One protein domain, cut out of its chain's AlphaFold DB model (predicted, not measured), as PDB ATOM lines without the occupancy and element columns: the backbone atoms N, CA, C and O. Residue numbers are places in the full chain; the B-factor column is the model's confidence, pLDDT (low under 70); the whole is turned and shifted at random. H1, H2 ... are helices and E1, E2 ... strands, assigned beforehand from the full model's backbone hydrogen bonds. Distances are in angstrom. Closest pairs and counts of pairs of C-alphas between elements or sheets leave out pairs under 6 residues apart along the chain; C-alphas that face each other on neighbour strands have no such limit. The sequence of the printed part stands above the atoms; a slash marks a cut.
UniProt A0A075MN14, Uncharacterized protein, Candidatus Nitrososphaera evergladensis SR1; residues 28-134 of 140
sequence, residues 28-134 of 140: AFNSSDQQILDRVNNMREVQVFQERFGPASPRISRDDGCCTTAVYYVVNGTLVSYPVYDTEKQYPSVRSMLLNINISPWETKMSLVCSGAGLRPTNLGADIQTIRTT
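This is residues 28 to 134 of the 140 residues of an uncharacterized protein of Candidatus Nitrososphaera evergladensis SR1 (UniProt A0A075MN14). A long, twisted slab of five antiparallel strands has H1 and H2 over one face, making two layers, helices on one face of a sheet; residues 83 to 89, in the link from E2 to E3, stick out. H3 packs beside H2. The printed part has 107 residues, with three named helices and five named strands in the order H1 H2 E1 E2 E3 E4 E5 H3, mixed in class. The strands form a meander, each the antiparallel neighbour of the one before. The whole is loose, with a radius of gyration of the C-alphas of 16.2 A, and spans 54 by 32 by 20 A.

H1, residues 33 to 41, and H2, residues 44 to 53, are on the same face of the sheet, at heights over the sheet of 8.7 A and 10.1 A. They are close but not clearly touching; their closest C-alphas, of Asn 41 and Gln 47, are 6.5 A apart. E1, residues 58 to 62, and E2, residues 69 to 80, form a hairpin, with N 59 and O 72 within hydrogen-bond range at 2.8 A. E3, residues 93 to 103, forms hairpins with E2, N 73 and O 99 at 3.0 A, and with E4, residues 108 to 116, N 98 and O 113 at 2.8 A. H1 runs across the strands, at 63 degrees to E2 on the local plane; H2 runs along them, at 13 degrees to E3 on the local plane. E5, residues 119 to 125, forms a hairpin with E4, N 114 and O 122 at 3.0 A. H3, residues 128 to 133, touches H2 at a shallow tilt of 21 degrees, the same way, the closest C-alphas being those of Glu 45 and Ile 128, 5.5 A apart; it only grazes the sheet. In H1, H2 and H3 every O i to N i+4 pair is within hydrogen-bond range.

H1 begins at C-alpha 33, (-54.490, 169.630, 55.406), and H3 ends at C-alpha 133, (-78.946, 152.652, 50.527). From first to last C-alpha E2 is 32.8 A, E3 30.6 A and E4 26.3 A; E2 bends by 51 degrees at residue 77.

The C-alphas farthest apart, of Asn 30 and Asp 86, are 53.8 A apart. The printed part has no cut; its long link is E2 to E3. The mean pLDDT of the printed part is 76.0, with residues 28 to 31, 64 to 68, 77 to 93 and 116 to 120 under 70.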
ATOM      1  N   ALA A  28     -60.310 175.734  62.379       49.22
ATOM      2  CA  ALA A  28     -60.394 174.928  61.150       49.22
ATOM      3  C   ALA A  28     -59.683 175.587  59.950       49.22
ATOM      4  O   ALA A  28     -59.391 174.910  58.970       49.22
ATOM      5  N   PHE A  29     -59.340 176.880  60.046       54.00
ATOM      6  CA  PHE A  29     -58.805 177.678  58.926       54.00
ATOM      7  C   PHE A  29     -57.289 177.880  58.969       54.00
ATOM      8  O   PHE A  29     -56.690 178.127  57.931       54.00
ATOM      9  N   ASN A  30     -56.662 177.674  60.134       61.38
ATOM     10  CA  ASN A  30     -55.202 177.563  60.284       61.38
ATOM     11  C   ASN A  30     -54.728 176.109  60.450       61.38
ATOM     12  O   ASN A  30     -53.540 175.858  60.641       61.38
ATOM     13  N   SER A  31     -55.648 175.145  60.403       66.06
ATOM     14  CA  SER A  31     -55.313 173.728  60.494       66.06
ATOM     15  C   SER A  31     -54.601 173.280  59.221       66.06
ATOM     16  O   SER A  31     -54.950 173.717  58.120       66.06
ATOM     17  N   SER A  32     -53.603 172.409  59.353       80.75
ATOM     18  CA  SER A  32     -52.960 171.792  58.190       80.75
ATOM     19  C   SER A  32     -53.939 170.862  57.466       80.75
ATOM     20  O   SER A  32     -54.906 170.381  58.056       80.75
ATOM     21  N   ASP A  33     -53.683 170.579  56.188       82.12
ATOM     22  CA  ASP A  33     -54.490 169.630  55.406       82.12
ATOM     23  C   ASP A  33     -54.607 168.267  56.101       82.12
ATOM     24  O   ASP A  33     -55.690 167.697  56.161       82.12
ATOM     25  N   GLN A  34     -53.521 167.798  56.718       82.75
ATOM     26  CA  GLN A  34     -53.493 166.567  57.515       82.75
ATOM     27  C   GLN A  34     -54.494 166.597  58.677       82.75
ATOM     28  O   GLN A  34     -55.301 165.686  58.802       82.75
ATOM     29  N   GLN A  35     -54.522 167.669  59.475       83.81
ATOM     30  CA  GLN A  35     -55.469 167.784  60.594       83.81
ATOM     31  C   GLN A  35     -56.928 167.795  60.125       83.81
ATOM     32  O   GLN A  35     -57.809 167.256  60.798       83.81
ATOM     33  N   ILE A  36     -57.195 168.416  58.974       82.56
ATOM     34  CA  ILE A  36     -58.531 168.436  58.375       82.56
ATOM     35  C   ILE A  36     -58.918 167.029  57.917       82.56
ATOM     36  O   ILE A  36     -60.018 166.576  58.232       82.56
ATOM     37  N   LEU A  37     -58.017 166.314  57.239       86.06
ATOM     38  CA  LEU A  37     -58.251 164.929  56.829       86.06
ATOM     39  C   LEU A  37     -58.459 164.005  58.023       86.06
ATOM     40  O   LEU A  37     -59.393 163.214  57.997       86.06
ATOM     41  N   ASP A  38     -57.659 164.127  59.079       87.38
ATOM     42  CA  ASP A  38     -57.822 163.329  60.295       87.38
ATOM     43  C   ASP A  38     -59.192 163.577  60.926       87.38
ATOM     44  O   ASP A  38     -59.911 162.638  61.271       87.38
ATOM     45  N   ARG A  39     -59.609 164.843  61.029       85.75
ATOM     46  CA  ARG A  39     -60.940 165.190  61.536       85.75
ATOM     47  C   ARG A  39     -62.049 164.591  60.669       85.75
ATOM     48  O   ARG A  39     -63.013 164.064  61.214       85.75
ATOM     49  N   VAL A  40     -61.923 164.678  59.347       88.06
ATOM     50  CA  VAL A  40     -62.927 164.186  58.393       88.06
ATOM     51  C   VAL A  40     -62.989 162.659  58.367       88.06
ATOM     52  O   VAL A  40     -64.076 162.096  58.420       88.06
ATOM     53  N   ASN A  41     -61.849 161.972  58.382       87.38
ATOM     54  CA  ASN A  41     -61.776 160.508  58.423       87.38
ATOM     55  C   ASN A  41     -62.353 159.915  59.723       87.38
ATOM     56  O   ASN A  41     -62.753 158.753  59.747       87.38
ATOM     57  N   ASN A  42     -62.430 160.706  60.797       88.69
ATOM     58  CA  ASN A  42     -63.088 160.318  62.046       88.69
ATOM     59  C   ASN A  42     -64.611 160.565  62.052       88.69
ATOM     60  O   ASN A  42     -65.280 160.228  63.029       88.69
ATOM     61  N   MET A  43     -65.183 161.148  60.992       88.56
ATOM     62  CA  MET A  43     -66.632 161.319  60.866       88.56
ATOM     63  C   MET A  43     -67.292 159.989  60.492       88.56
ATOM     64  O   MET A  43     -66.822 159.265  59.613       88.56
ATOM     65  N   ARG A  44     -68.416 159.675  61.139       93.69
ATOM     66  CA  ARG A  44     -69.091 158.380  60.984       93.69
ATOM     67  C   ARG A  44     -69.597 158.159  59.558       93.69
ATOM     68  O   ARG A  44     -69.527 157.050  59.045       93.69
ATOM     69  N   GLU A  45     -70.081 159.211  58.909       90.06
ATOM     70  CA  GLU A  45     -70.522 159.214  57.515       90.06
ATOM     71  C   GLU A  45     -69.375 158.828  56.571       90.06
ATOM     72  O   GLU A  45     -69.552 157.994  55.686       90.06
ATOM     73  N   VAL A  46     -68.176 159.370  56.804       88.62
ATOM     74  CA  VAL A  46     -66.978 159.077  56.001       88.62
ATOM     75  C   VAL A  46     -66.522 157.638  56.196       88.62
ATOM     76  O   VAL A  46     -66.219 156.963  55.217       88.62
ATOM     77  N   GLN A  47     -66.528 157.144  57.434       92.38
ATOM     78  CA  GLN A  47     -66.190 155.750  57.727       92.38
ATOM     79  C   GLN A  47     -67.153 154.793  57.025       92.38
ATOM     80  O   GLN A  47     -66.713 153.918  56.292       92.38
ATOM     81  N   VAL A  48     -68.466 155.020  57.146       92.31
ATOM     82  CA  VAL A  48     -69.479 154.198  56.466       92.31
ATOM     83  C   VAL A  48     -69.332 154.269  54.942       92.31
ATOM     84  O   VAL A  48     -69.517 153.265  54.257       92.31
ATOM     85  N   PHE A  49     -68.988 155.437  54.393       90.12
ATOM     86  CA  PHE A  49     -68.718 155.590  52.963       90.12
ATOM     87  C   PHE A  49     -67.511 154.749  52.518       90.12
ATOM     88  O   PHE A  49     -67.614 154.009  51.540       90.12
ATOM     89  N   GLN A  50     -66.394 154.822  53.245       89.06
ATOM     90  CA  GLN A  50     -65.177 154.059  52.941       89.06
ATOM     91  C   GLN A  50     -65.360 152.551  53.163       89.06
ATOM     92  O   GLN A  50     -64.832 151.750  52.397       89.06
ATOM     93  N   GLU A  51     -66.138 152.150  54.169       90.94
ATOM     94  CA  GLU A  51     -66.510 150.751  54.403       90.94
ATOM     95  C   GLU A  51     -67.326 150.186  53.237       90.94
ATOM     96  O   GLU A  51     -67.070 149.068  52.789       90.94
ATOM     97  N   ARG A  52     -68.304 150.948  52.730       87.69
ATOM     98  CA  ARG A  52     -69.196 150.478  51.664       87.69
ATOM     99  C   ARG A  52     -68.523 150.461  50.294       87.69
ATOM    100  O   ARG A  52     -68.714 149.513  49.538       87.69
ATOM    101  N   PHE A  53     -67.793 151.517  49.954       85.06
ATOM    102  CA  PHE A  53     -67.288 151.736  48.594       85.06
ATOM    103  C   PHE A  53     -65.778 151.519  48.449       85.06
ATOM    104  O   PHE A  53     -65.236 151.651  47.352       85.06
ATOM    105  N   GLY A  54     -65.107 151.152  49.539       83.19
ATOM    106  CA  GLY A  54     -63.665 150.965  49.597       83.19
ATOM    107  C   GLY A  54     -62.900 152.258  49.908       83.19
ATOM    108  O   GLY A  54     -63.468 153.355  49.944       83.19
ATOM    109  N   PRO A  55     -61.581 152.142  50.147       80.50
ATOM    110  CA  PRO A  55     -60.741 153.286  50.466       80.50
ATOM    111  C   PRO A  55     -60.647 154.227  49.259       80.50
ATOM    112  O   PRO A  55     -60.005 153.920  48.256       80.50
ATOM    113  N   ALA A  56     -61.270 155.398  49.369       77.94
ATOM    114  CA  ALA A  56     -61.149 156.472  48.395       77.94
ATOM    115  C   ALA A  56     -60.093 157.482  48.858       77.94
ATOM    116  O   ALA A  56     -60.081 157.896  50.018       77.94
ATOM    117  N   SER A  57     -59.206 157.902  47.953       77.94
ATOM    118  CA  SER A  57     -58.230 158.947  48.267       77.94
ATOM    119  C   SER A  57     -58.929 160.308  48.357       77.94
ATOM    120  O   SER A  57     -59.556 160.721  47.373       77.94
ATOM    121  N   PRO A  58     -58.829 161.018  49.492       84.06
ATOM    122  CA  PRO A  58     -59.432 162.330  49.622       84.06
ATOM    123  C   PRO A  58     -58.693 163.362  48.769       84.06
ATOM    124  O   PRO A  58     -57.474 163.300  48.594       84.06
ATOM    125  N   ARG A  59     -59.426 164.358  48.280       84.62
ATOM    126  CA  ARG A  59     -58.876 165.587  47.697       84.62
ATOM    127  C   ARG A  59     -59.327 166.766  48.536       84.62
ATOM    128  O   ARG A  59     -60.492 166.821  48.912       84.62
ATOM    129  N   ILE A  60     -58.427 167.706  48.796       81.75
ATOM    130  CA  ILE A  60     -58.748 168.938  49.517       81.75
ATOM    131  C   ILE A  60     -58.714 170.102  48.535       81.75
ATOM    132  O   ILE A  60     -57.813 170.192  47.705       81.75
ATOM    133  N   SER A  61     -59.691 170.992  48.651       83.31
ATOM    134  CA  SER A  61     -59.670 172.309  48.030       83.31
ATOM    135  C   SER A  61     -59.916 173.354  49.103       83.31
ATOM    136  O   SER A  61     -60.880 173.257  49.862       83.31
ATOM    137  N   ARG A  62     -59.050 174.361  49.144       78.00
ATOM    138  CA  ARG A  62     -59.238 175.564  49.952       78.00
ATOM    139  C   ARG A  62     -59.653 176.688  49.016       78.00
ATOM    140  O   ARG A  62     -59.123 176.787  47.915       78.00
ATOM    141  N   ASP A  63     -60.632 177.474  49.428       73.31
ATOM    142  CA  ASP A  63     -60.961 178.713  48.736       73.31
ATOM    143  C   ASP A  63     -60.138 179.834  49.380       73.31
ATOM    144  O   ASP A  63     -60.388 180.205  50.524       73.31
ATOM    145  N   ASP A  64     -59.129 180.351  48.675       58.75
ATOM    146  CA  ASP A  64     -58.176 181.335  49.217       58.75
ATOM    147  C   ASP A  64     -58.832 182.682  49.605       58.75
ATOM    148  O   ASP A  64     -58.188 183.533  50.220       58.75
ATOM    149  N   GLY A  65     -60.119 182.880  49.288       56.12
ATOM    150  CA  GLY A  65     -60.922 184.032  49.713       56.12
ATOM    151  C   GLY A  65     -62.015 183.728  50.745       56.12
ATOM    152  O   GLY A  65     -62.639 184.663  51.251       56.12
ATOM    153  N   CYS A  66     -62.271 182.458  51.075       60.16
ATOM    154  CA  CYS A  66     -63.374 182.055  51.947       60.16
ATOM    155  C   CYS A  66     -62.896 181.097  53.038       60.16
ATOM    156  O   CYS A  66     -62.075 180.213  52.820       60.16
ATOM    157  N   CYS A  67     -63.462 181.211  54.237       67.69
ATOM    158  CA  CYS A  67     -63.224 180.268  55.329       67.69
ATOM    159  C   CYS A  67     -63.935 178.926  55.069       67.69
ATOM    160  O   CYS A  67     -64.621 178.423  55.946       67.69
ATOM    161  N   THR A  68     -63.865 178.370  53.863       61.88
ATOM    162  CA  THR A  68     -64.493 177.091  53.529       61.88
ATOM    163  C   THR A  68     -63.443 176.156  52.954       61.88
ATOM    164  O   THR A  68     -62.848 176.436  51.916       61.88
ATOM    165  N   THR A  69     -63.230 175.029  53.630       77.94
ATOM    166  CA  THR A  69     -62.400 173.933  53.125       77.94
ATOM    167  C   THR A  69     -63.309 172.815  52.646       77.94
ATOM    168  O   THR A  69     -64.152 172.341  53.407       77.94
ATOM    169  N   ALA A  70     -63.126 172.379  51.404       79.38
ATOM    170  CA  ALA A  70     -63.867 171.271  50.826       79.38
ATOM    171  C   ALA A  70     -62.994 170.013  50.770       79.38
ATOM    172  O   ALA A  70     -61.861 170.057  50.283       79.38
ATOM    173  N   VAL A  71     -63.526 168.893  51.257       81.94
ATOM    174  CA  VAL A  71     -62.910 167.567  51.147       81.94
ATOM    175  C   VAL A  71     -63.793 166.677  50.285       81.94
ATOM    176  O   VAL A  71     -64.995 166.564  50.521       81.94
ATOM    177  N   TYR A  72     -63.182 166.035  49.295       84.31
ATOM    178  CA  TYR A  72     -63.864 165.203  48.314       84.31
ATOM    179  C   TYR A  72     -63.359 163.770  48.376       84.31
ATOM    180  O   TYR A  72     -62.153 163.545  48.276       84.31
ATOM    181  N   TYR A  73     -64.271 162.805  48.424       83.06
ATOM    182  CA  TYR A  73     -63.967 161.398  48.160       83.06
ATOM    183  C   TYR A  73     -64.678 160.991  46.879       83.06
ATOM    184  O   TYR A  73     -65.896 161.123  46.791       83.06
ATOM    185  N   VAL A  74     -63.923 160.525  45.885       82.31
ATOM    186  CA  VAL A  74     -64.466 160.140  44.577       82.31
ATOM    187  C   VAL A  74     -64.358 158.636  44.412       82.31
ATOM    188  O   VAL A  74     -63.269 158.076  44.526       82.31
ATOM    189  N   VAL A  75     -65.485 158.004  44.107       82.00
ATOM    190  CA  VAL A  75     -65.567 156.589  43.758       82.00
ATOM    191  C   VAL A  75     -66.136 156.483  42.353       82.00
ATOM    192  O   VAL A  75     -67.206 157.020  42.058       82.00
ATOM    193  N   ASN A  76     -65.417 155.778  41.490       78.31
ATOM    194  CA  ASN A  76     -65.857 155.469  40.138       78.31
ATOM    195  C   ASN A  76     -66.473 154.069  40.128       78.31
ATOM    196  O   ASN A  76     -65.887 153.133  40.667       78.31
ATOM    197  N   GLY A  77     -67.655 153.947  39.541       68.38
ATOM    198  CA  GLY A  77     -68.406 152.705  39.432       68.38
ATOM    199  C   GLY A  77     -68.431 152.155  38.011       68.38
ATOM    200  O   GLY A  77     -67.510 152.342  37.216       68.38
ATOM    201  N   THR A  78     -69.513 151.442  37.716       60.19
ATOM    202  CA  THR A  78     -69.676 150.598  36.530       60.19
ATOM    203  C   THR A  78     -69.641 151.390  35.219       60.19
ATOM    204  O   THR A  78     -70.180 152.497  35.117       60.19
ATOM    205  N   LEU A  79     -69.026 150.796  34.192       56.81
ATOM    206  CA  LEU A  79     -69.089 151.288  32.816       56.81
ATOM    207  C   LEU A  79     -70.477 150.982  32.244       56.81
ATOM    208  O   LEU A  79     -70.850 149.816  32.119       56.81
ATOM    209  N   VAL A  80     -71.235 152.014  31.876       53.44
ATOM    210  CA  VAL A  80     -72.498 151.833  31.150       53.44
ATOM    211  C   VAL A  80     -72.167 151.665  29.666       53.44
ATOM    212  O   VAL A  80     -71.676 152.597  29.029       53.44
ATOM    213  N   SER A  81     -72.391 150.465  29.127       47.91
ATOM    214  CA  SER A  81     -72.299 150.198  27.689       47.91
ATOM    215  C   SER A  81     -73.674 150.424  27.063       47.91
ATOM    216  O   SER A  81     -74.613 149.683  27.352       47.91
ATOM    217  N   TYR A  82     -73.818 151.464  26.243       47.81
ATOM    218  CA  TYR A  82     -75.035 151.677  25.460       47.81
ATOM    219  C   TYR A  82     -74.993 150.808  24.191       47.81
ATOM    220  O   TYR A  82     -73.911 150.617  23.630       47.81
ATOM    221  N   PRO A  83     -76.136 150.273  23.712       43.88
ATOM    222  CA  PRO A  83     -76.178 149.583  22.429       43.88
ATOM    223  C   PRO A  83     -75.699 150.532  21.327       43.88
ATOM    224  O   PRO A  83     -76.222 151.634  21.156       43.88
ATOM    225  N   VAL A  84     -74.656 150.093  20.626       43.41
ATOM    226  CA  VAL A  84     -73.887 150.872  19.659       43.41
ATOM    227  C   VAL A  84     -74.758 151.164  18.436       43.41
ATOM    228  O   VAL A  84     -74.921 150.310  17.569       43.41
ATOM    229  N   TYR A  85     -75.313 152.373  18.354       46.53
ATOM    230  CA  TYR A  85     -75.632 152.978  17.064       46.53
ATOM    231  C   TYR A  85     -74.437 153.848  16.691       46.53
ATOM    232  O   TYR A  85     -74.144 154.847  17.341       46.53
ATOM    233  N   ASP A  86     -73.700 153.353  15.707       45.97
ATOM    234  CA  ASP A  86     -72.469 153.882  15.137       45.97
ATOM    235  C   ASP A  86     -72.419 155.425  15.072       45.97
ATOM    236  O   ASP A  86     -73.274 156.057  14.452       45.97
ATOM    237  N   THR A  87     -71.448 156.032  15.767       42.19
ATOM    238  CA  THR A  87     -70.469 156.977  15.189       42.19
ATOM    239  C   THR A  87     -69.451 157.445  16.255       42.19
ATOM    240  O   THR A  87     -69.663 158.335  17.077       42.19
ATOM    241  N   GLU A  88     -68.295 156.782  16.226       44.38
ATOM    242  CA  GLU A  88     -66.938 157.322  16.421       44.38
ATOM    243  C   GLU A  88     -66.430 157.971  17.723       44.38
ATOM    244  O   GLU A  88     -65.233 158.261  17.749       44.38
ATOM    245  N   LYS A  89     -67.177 158.166  18.823       45.66
ATOM    246  CA  LYS A  89     -66.527 158.687  20.064       45.66
ATOM    247  C   LYS A  89     -67.270 158.522  21.394       45.66
ATOM    248  O   LYS A  89     -67.181 159.390  22.261       45.66
ATOM    249  N   GLN A  90     -67.979 157.419  21.615       49.50
ATOM    250  CA  GLN A  90     -68.548 157.162  22.943       49.50
ATOM    251  C   GLN A  90     -67.535 156.461  23.847       49.50
ATOM    252  O   GLN A  90     -67.409 155.240  23.859       49.50
ATOM    253  N   TYR A  91     -66.802 157.266  24.620       49.66
ATOM    254  CA  TYR A  91     -66.127 156.772  25.815       49.66
ATOM    255  C   TYR A  91     -67.171 156.104  26.715       49.66
ATOM    256  O   TYR A  91     -68.245 156.686  26.904       49.66
ATOM    257  N   PRO A  92     -66.886 154.918  27.281       51.22
ATOM    258  CA  PRO A  92     -67.779 154.328  28.257       51.22
ATOM    259  C   PRO A  92     -67.941 155.332  29.390       51.22
ATOM    260  O   PRO A  92     -66.981 155.789  30.013       51.22
ATOM    261  N   SER A  93     -69.172 155.747  29.602       62.84
ATOM    262  CA  SER A  93     -69.490 156.749  30.591       62.84
ATOM    263  C   SER A  93     -69.494 156.109  31.963       62.84
ATOM    264  O   SER A  93     -70.438 155.420  32.351       62.84
ATOM    265  N   VAL A  94     -68.391 156.314  32.666       70.06
ATOM    266  CA  VAL A  94     -68.203 155.907  34.053       70.06
ATOM    267  C   VAL A  94     -69.230 156.644  34.913       70.06
ATOM    268  O   VAL A  94     -69.285 157.876  34.892       70.06
ATOM    269  N   ARG A  95     -70.045 155.908  35.674       76.44
ATOM    270  CA  ARG A  95     -70.786 156.513  36.790       76.44
ATOM    271  C   ARG A  95     -69.810 156.817  37.914       76.44
ATOM    272  O   ARG A  95     -68.943 156.006  38.220       76.44
ATOM    273  N   SER A  96     -69.950 157.969  38.542       80.38
ATOM    274  CA  SER A  96     -69.105 158.397  39.648       80.38
ATOM    275  C   SER A  96     -69.961 158.938  40.774       80.38
ATOM    276  O   SER A  96     -70.948 159.641  40.541       80.38
ATOM    277  N   MET A  97     -69.534 158.670  41.992       85.31
ATOM    278  CA  MET A  97     -70.122 159.221  43.192       85.31
ATOM    279  C   MET A  97     -69.055 160.004  43.942       85.31
ATOM    280  O   MET A  97     -67.912 159.561  44.071       85.31
ATOM    281  N   LEU A  98     -69.439 161.176  44.425       87.56
ATOM    282  CA  LEU A  98     -68.568 162.088  45.137       87.56
ATOM    283  C   LEU A  98     -69.196 162.424  46.489       87.56
ATOM    284  O   LEU A  98     -70.303 162.947  46.545       87.56
ATOM    285  N   LEU A  99     -68.494 162.134  47.580       88.88
ATOM    286  CA  LEU A  99     -68.829 162.666  48.898       88.88
ATOM    287  C   LEU A  99     -68.126 164.014  49.048       88.88
ATOM    288  O   LEU A  99     -66.897 164.061  49.048       88.88
ATOM    289  N   ASN A 100     -68.902 165.093  49.141       88.81
ATOM    290  CA  ASN A 100     -68.417 166.453  49.358       88.81
ATOM    291  C   ASN A 100     -68.662 166.869  50.806       88.81
ATOM    292  O   ASN A 100     -69.799 166.814  51.280       88.81
ATOM    293  N   ILE A 101     -67.612 167.330  51.475       88.75
ATOM    294  CA  ILE A 101     -67.645 167.794  52.857       88.75
ATOM    295  C   ILE A 101     -67.099 169.214  52.882       88.75
ATOM    296  O   ILE A 101     -65.895 169.426  52.762       88.75
ATOM    297  N   ASN A 102     -67.994 170.180  53.056       87.25
ATOM    298  CA  ASN A 102     -67.658 171.589  53.193       87.25
ATOM    299  C   ASN A 102     -67.570 171.943  54.674       87.25
ATOM    300  O   ASN A 102     -68.545 171.814  55.416       87.25
ATOM    301  N   ILE A 103     -66.403 172.409  55.095       83.19
ATOM    302  CA  ILE A 103     -66.108 172.774  56.475       83.19
ATOM    303  C   ILE A 103     -65.942 174.285  56.527       83.19
ATOM    304  O   ILE A 103     -65.011 174.828  55.937       83.19
ATOM    305  N   SER A 104     -66.831 174.945  57.261       80.69
ATOM    306  CA  SER A 104     -66.773 176.374  57.569       80.69
ATOM    307  C   SER A 104     -66.664 176.589  59.090       80.69
ATOM    308  O   SER A 104     -66.782 175.619  59.847       80.69
ATOM    309  N   PRO A 105     -66.404 177.819  59.585       70.94
ATOM    310  CA  PRO A 105     -66.212 178.051  61.017       70.94
ATOM    311  C   PRO A 105     -67.461 177.754  61.839       70.94
ATOM    312  O   PRO A 105     -67.371 177.475  63.031       70.94
ATOM    313  N   TRP A 106     -68.615 177.816  61.190       79.25
ATOM    314  CA  TRP A 106     -69.924 177.791  61.826       79.25
ATOM    315  C   TRP A 106     -70.637 176.460  61.598       79.25
ATOM    316  O   TRP A 106     -71.495 176.070  62.382       79.25
ATOM    317  N   GLU A 107     -70.292 175.759  60.518       82.00
ATOM    318  CA  GLU A 107     -71.006 174.566  60.079       82.00
ATOM    319  C   GLU A 107     -70.115 173.626  59.266       82.00
ATOM    320  O   GLU A 107     -69.233 174.049  58.517       82.00
ATOM    321  N   THR A 108     -70.395 172.330  59.381       84.19
ATOM    322  CA  THR A 108     -69.924 171.308  58.444       84.19
ATOM    323  C   THR A 108     -71.126 170.794  57.670       84.19
ATOM    324  O   THR A 108     -72.098 170.333  58.266       84.19
ATOM    325  N   LYS A 109     -71.065 170.883  56.344       87.25
ATOM    326  CA  LYS A 109     -72.104 170.405  55.435       87.25
ATOM    327  C   LYS A 109     -71.565 169.242  54.628       87.25
ATOM    328  O   LYS A 109     -70.477 169.332  54.068       87.25
ATOM    329  N   MET A 110     -72.349 168.175  54.537       88.50
ATOM    330  CA  MET A 110     -72.012 167.005  53.737       88.50
ATOM    331  C   MET A 110     -73.074 166.770  52.675       88.50
ATOM    332  O   MET A 110     -74.266 166.945  52.922       88.50
ATOM    333  N   SER A 111     -72.635 166.352  51.496       89.06
ATOM    334  CA  SER A 111     -73.523 165.983  50.398       89.06
ATOM    335  C   SER A 111     -72.914 164.859  49.580       89.06
ATOM    336  O   SER A 111     -71.697 164.775  49.426       89.06
ATOM    337  N   LEU A 112     -73.777 163.995  49.061       88.19
ATOM    338  CA  LEU A 112     -73.409 162.985  48.084       88.19
ATOM    339  C   LEU A 112     -73.826 163.480  46.706       88.19
ATOM    340  O   LEU A 112     -74.983 163.830  46.492       88.19
ATOM    341  N   VAL A 113     -72.892 163.492  45.768       86.56
ATOM    342  CA  VAL A 113     -73.130 163.884  44.384       86.56
ATOM    343  C   VAL A 113     -73.015 162.655  43.508       86.56
ATOM    344  O   VAL A 113     -71.966 162.017  43.444       86.56
ATOM    345  N   CYS A 114     -74.097 162.345  42.811       83.75
ATOM    346  CA  CYS A 114     -74.168 161.254  41.853       83.75
ATOM    347  C   CYS A 114     -74.091 161.789  40.433       83.75
ATOM    348  O   CYS A 114     -74.898 162.639  40.067       83.75
ATOM    349  N   SER A 115     -73.142 161.294  39.640       77.62
ATOM    350  CA  SER A 115     -72.906 161.726  38.259       77.62
ATOM    351  C   SER A 115     -72.655 160.528  37.333       77.62
ATOM    352  O   SER A 115     -72.178 159.484  37.772       77.62
ATOM    353  N   GLY A 116     -72.982 160.657  36.047       69.31
ATOM    354  CA  GLY A 116     -72.833 159.610  35.027       69.31
ATOM    355  C   GLY A 116     -73.370 160.070  33.667       69.31
ATOM    356  O   GLY A 116     -73.948 161.154  33.578       69.31
ATOM    357  N   ALA A 117     -73.198 159.283  32.592       57.16
ATOM    358  CA  ALA A 117     -73.721 159.698  31.280       57.16
ATOM    359  C   ALA A 117     -75.218 159.936  31.308       57.16
ATOM    360  O   ALA A 117     -75.991 159.121  31.807       57.16
ATOM    361  N   GLY A 118     -75.611 161.051  30.698       56.38
ATOM    362  CA  GLY A 118     -77.011 161.403  30.505       56.38
ATOM    363  C   GLY A 118     -77.748 161.789  31.787       56.38
ATOM    364  O   GLY A 118     -78.881 162.254  31.697       56.38
ATOM    365  N   LEU A 119     -77.126 161.663  32.964       59.84
ATOM    366  CA  LEU A 119     -77.711 162.076  34.232       59.84
ATOM    367  C   LEU A 119     -77.199 163.463  34.610       59.84
ATOM    368  O   LEU A 119     -75.996 163.719  34.664       59.84
ATOM    369  N   ARG A 120     -78.131 164.370  34.914       66.00
ATOM    370  CA  ARG A 120     -77.777 165.595  35.630       66.00
ATOM    371  C   ARG A 120     -77.257 165.206  37.015       66.00
ATOM    372  O   ARG A 120     -77.870 164.343  37.650       66.00
ATOM    373  N   PRO A 121     -76.169 165.834  37.493       74.81
ATOM    374  CA  PRO A 121     -75.649 165.538  38.812       74.81
ATOM    375  C   PRO A 121     -76.749 165.746  39.850       74.81
ATOM    376  O   PRO A 121     -77.384 166.802  39.892       74.81
ATOM    377  N   THR A 122     -77.002 164.717  40.652       80.88
ATOM    378  CA  THR A 122     -78.012 164.766  41.712       80.88
ATOM    379  C   THR A 122     -77.317 164.915  43.051       80.88
ATOM    380  O   THR A 122     -76.450 164.109  43.387       80.88
ATOM    381  N   ASN A 123     -77.707 165.943  43.803       84.12
ATOM    382  CA  ASN A 123     -77.265 166.135  45.176       84.12
ATOM    383  C   ASN A 123     -78.213 165.391  46.116       84.12
ATOM    384  O   ASN A 123     -79.416 165.652  46.129       84.12
ATOM    385  N   LEU A 124     -77.656 164.484  46.902       85.25
ATOM    386  CA  LEU A 124     -78.329 163.745  47.957       85.25
ATOM    387  C   LEU A 124     -77.798 164.202  49.320       85.25
ATOM    388  O   LEU A 124     -76.669 164.696  49.439       85.25
ATOM    389  N   GLY A 125     -78.605 163.996  50.363       87.31
ATOM    390  CA  GLY A 125     -78.107 164.047  51.735       87.31
ATOM    391  C   GLY A 125     -76.991 163.018  51.931       87.31
ATOM    392  O   GLY A 125     -76.999 161.958  51.312       87.31
ATOM    393  N   ALA A 126     -76.009 163.337  52.768       87.88
ATOM    394  CA  ALA A 126     -74.915 162.423  53.093       87.88
ATOM    395  C   ALA A 126     -75.084 161.790  54.483       87.88
ATOM    396  O   ALA A 126     -74.100 161.496  55.153       87.88
ATOM    397  N   ASP A 127     -76.320 161.599  54.943       92.69
ATOM    398  CA  ASP A 127     -76.557 160.838  56.164       92.69
ATOM    399  C   ASP A 127     -76.242 159.348  55.951       92.69
ATOM    400  O   ASP A 127     -76.234 158.826  54.832       92.69
ATOM    401  N   ILE A 128     -76.001 158.644  57.056       92.00
ATOM    402  CA  ILE A 128     -75.605 157.230  57.061       92.00
ATOM    403  C   ILE A 128     -76.592 156.348  56.290       92.00
ATOM    404  O   ILE A 128     -76.165 155.418  55.603       92.00
ATOM    405  N   GLN A 129     -77.897 156.604  56.403       92.50
ATOM    406  CA  GLN A 129     -78.897 155.777  55.741       92.50
ATOM    407  C   GLN A 129     -78.844 155.989  54.231       92.50
ATOM    408  O   GLN A 129     -78.822 155.009  53.483       92.50
ATOM    409  N   THR A 130     -78.736 157.239  53.782       89.94
ATOM    410  CA  THR A 130     -78.550 157.556  52.363       89.94
ATOM    411  C   THR A 130     -77.258 156.941  51.817       89.94
ATOM    412  O   THR A 130     -77.292 156.280  50.779       89.94
ATOM    413  N   ILE A 131     -76.135 157.040  52.542       89.50
ATOM    414  CA  ILE A 131     -74.858 156.414  52.145       89.50
ATOM    415  C   ILE A 131     -74.991 154.896  52.012       89.50
ATOM    416  O   ILE A 131     -74.397 154.321  51.107       89.50
ATOM    417  N   ARG A 132     -75.752 154.230  52.887       89.56
ATOM    418  CA  ARG A 132     -75.925 152.765  52.878       89.56
ATOM    419  C   ARG A 132     -76.904 152.250  51.835       89.56
ATOM    420  O   ARG A 132     -76.808 151.087  51.463       89.56
ATOM    421  N   THR A 133     -77.844 153.080  51.402       88.38
ATOM    422  CA  THR A 133     -78.946 152.652  50.527       88.38
ATOM    423  C   THR A 133     -78.868 153.221  49.120       88.38
ATOM    424  O   THR A 133     -79.561 152.722  48.241       88.38
ATOM    425  N   THR A 134     -78.019 154.225  48.878       85.75
ATOM    426  CA  THR A 134     -77.847 154.792  47.537       85.75
ATOM    427  C   THR A 134     -77.399 153.725  46.538       85.75
ATOM    428  O   THR A 134     -76.539 152.904  46.843       85.75
TER     429      THR A 134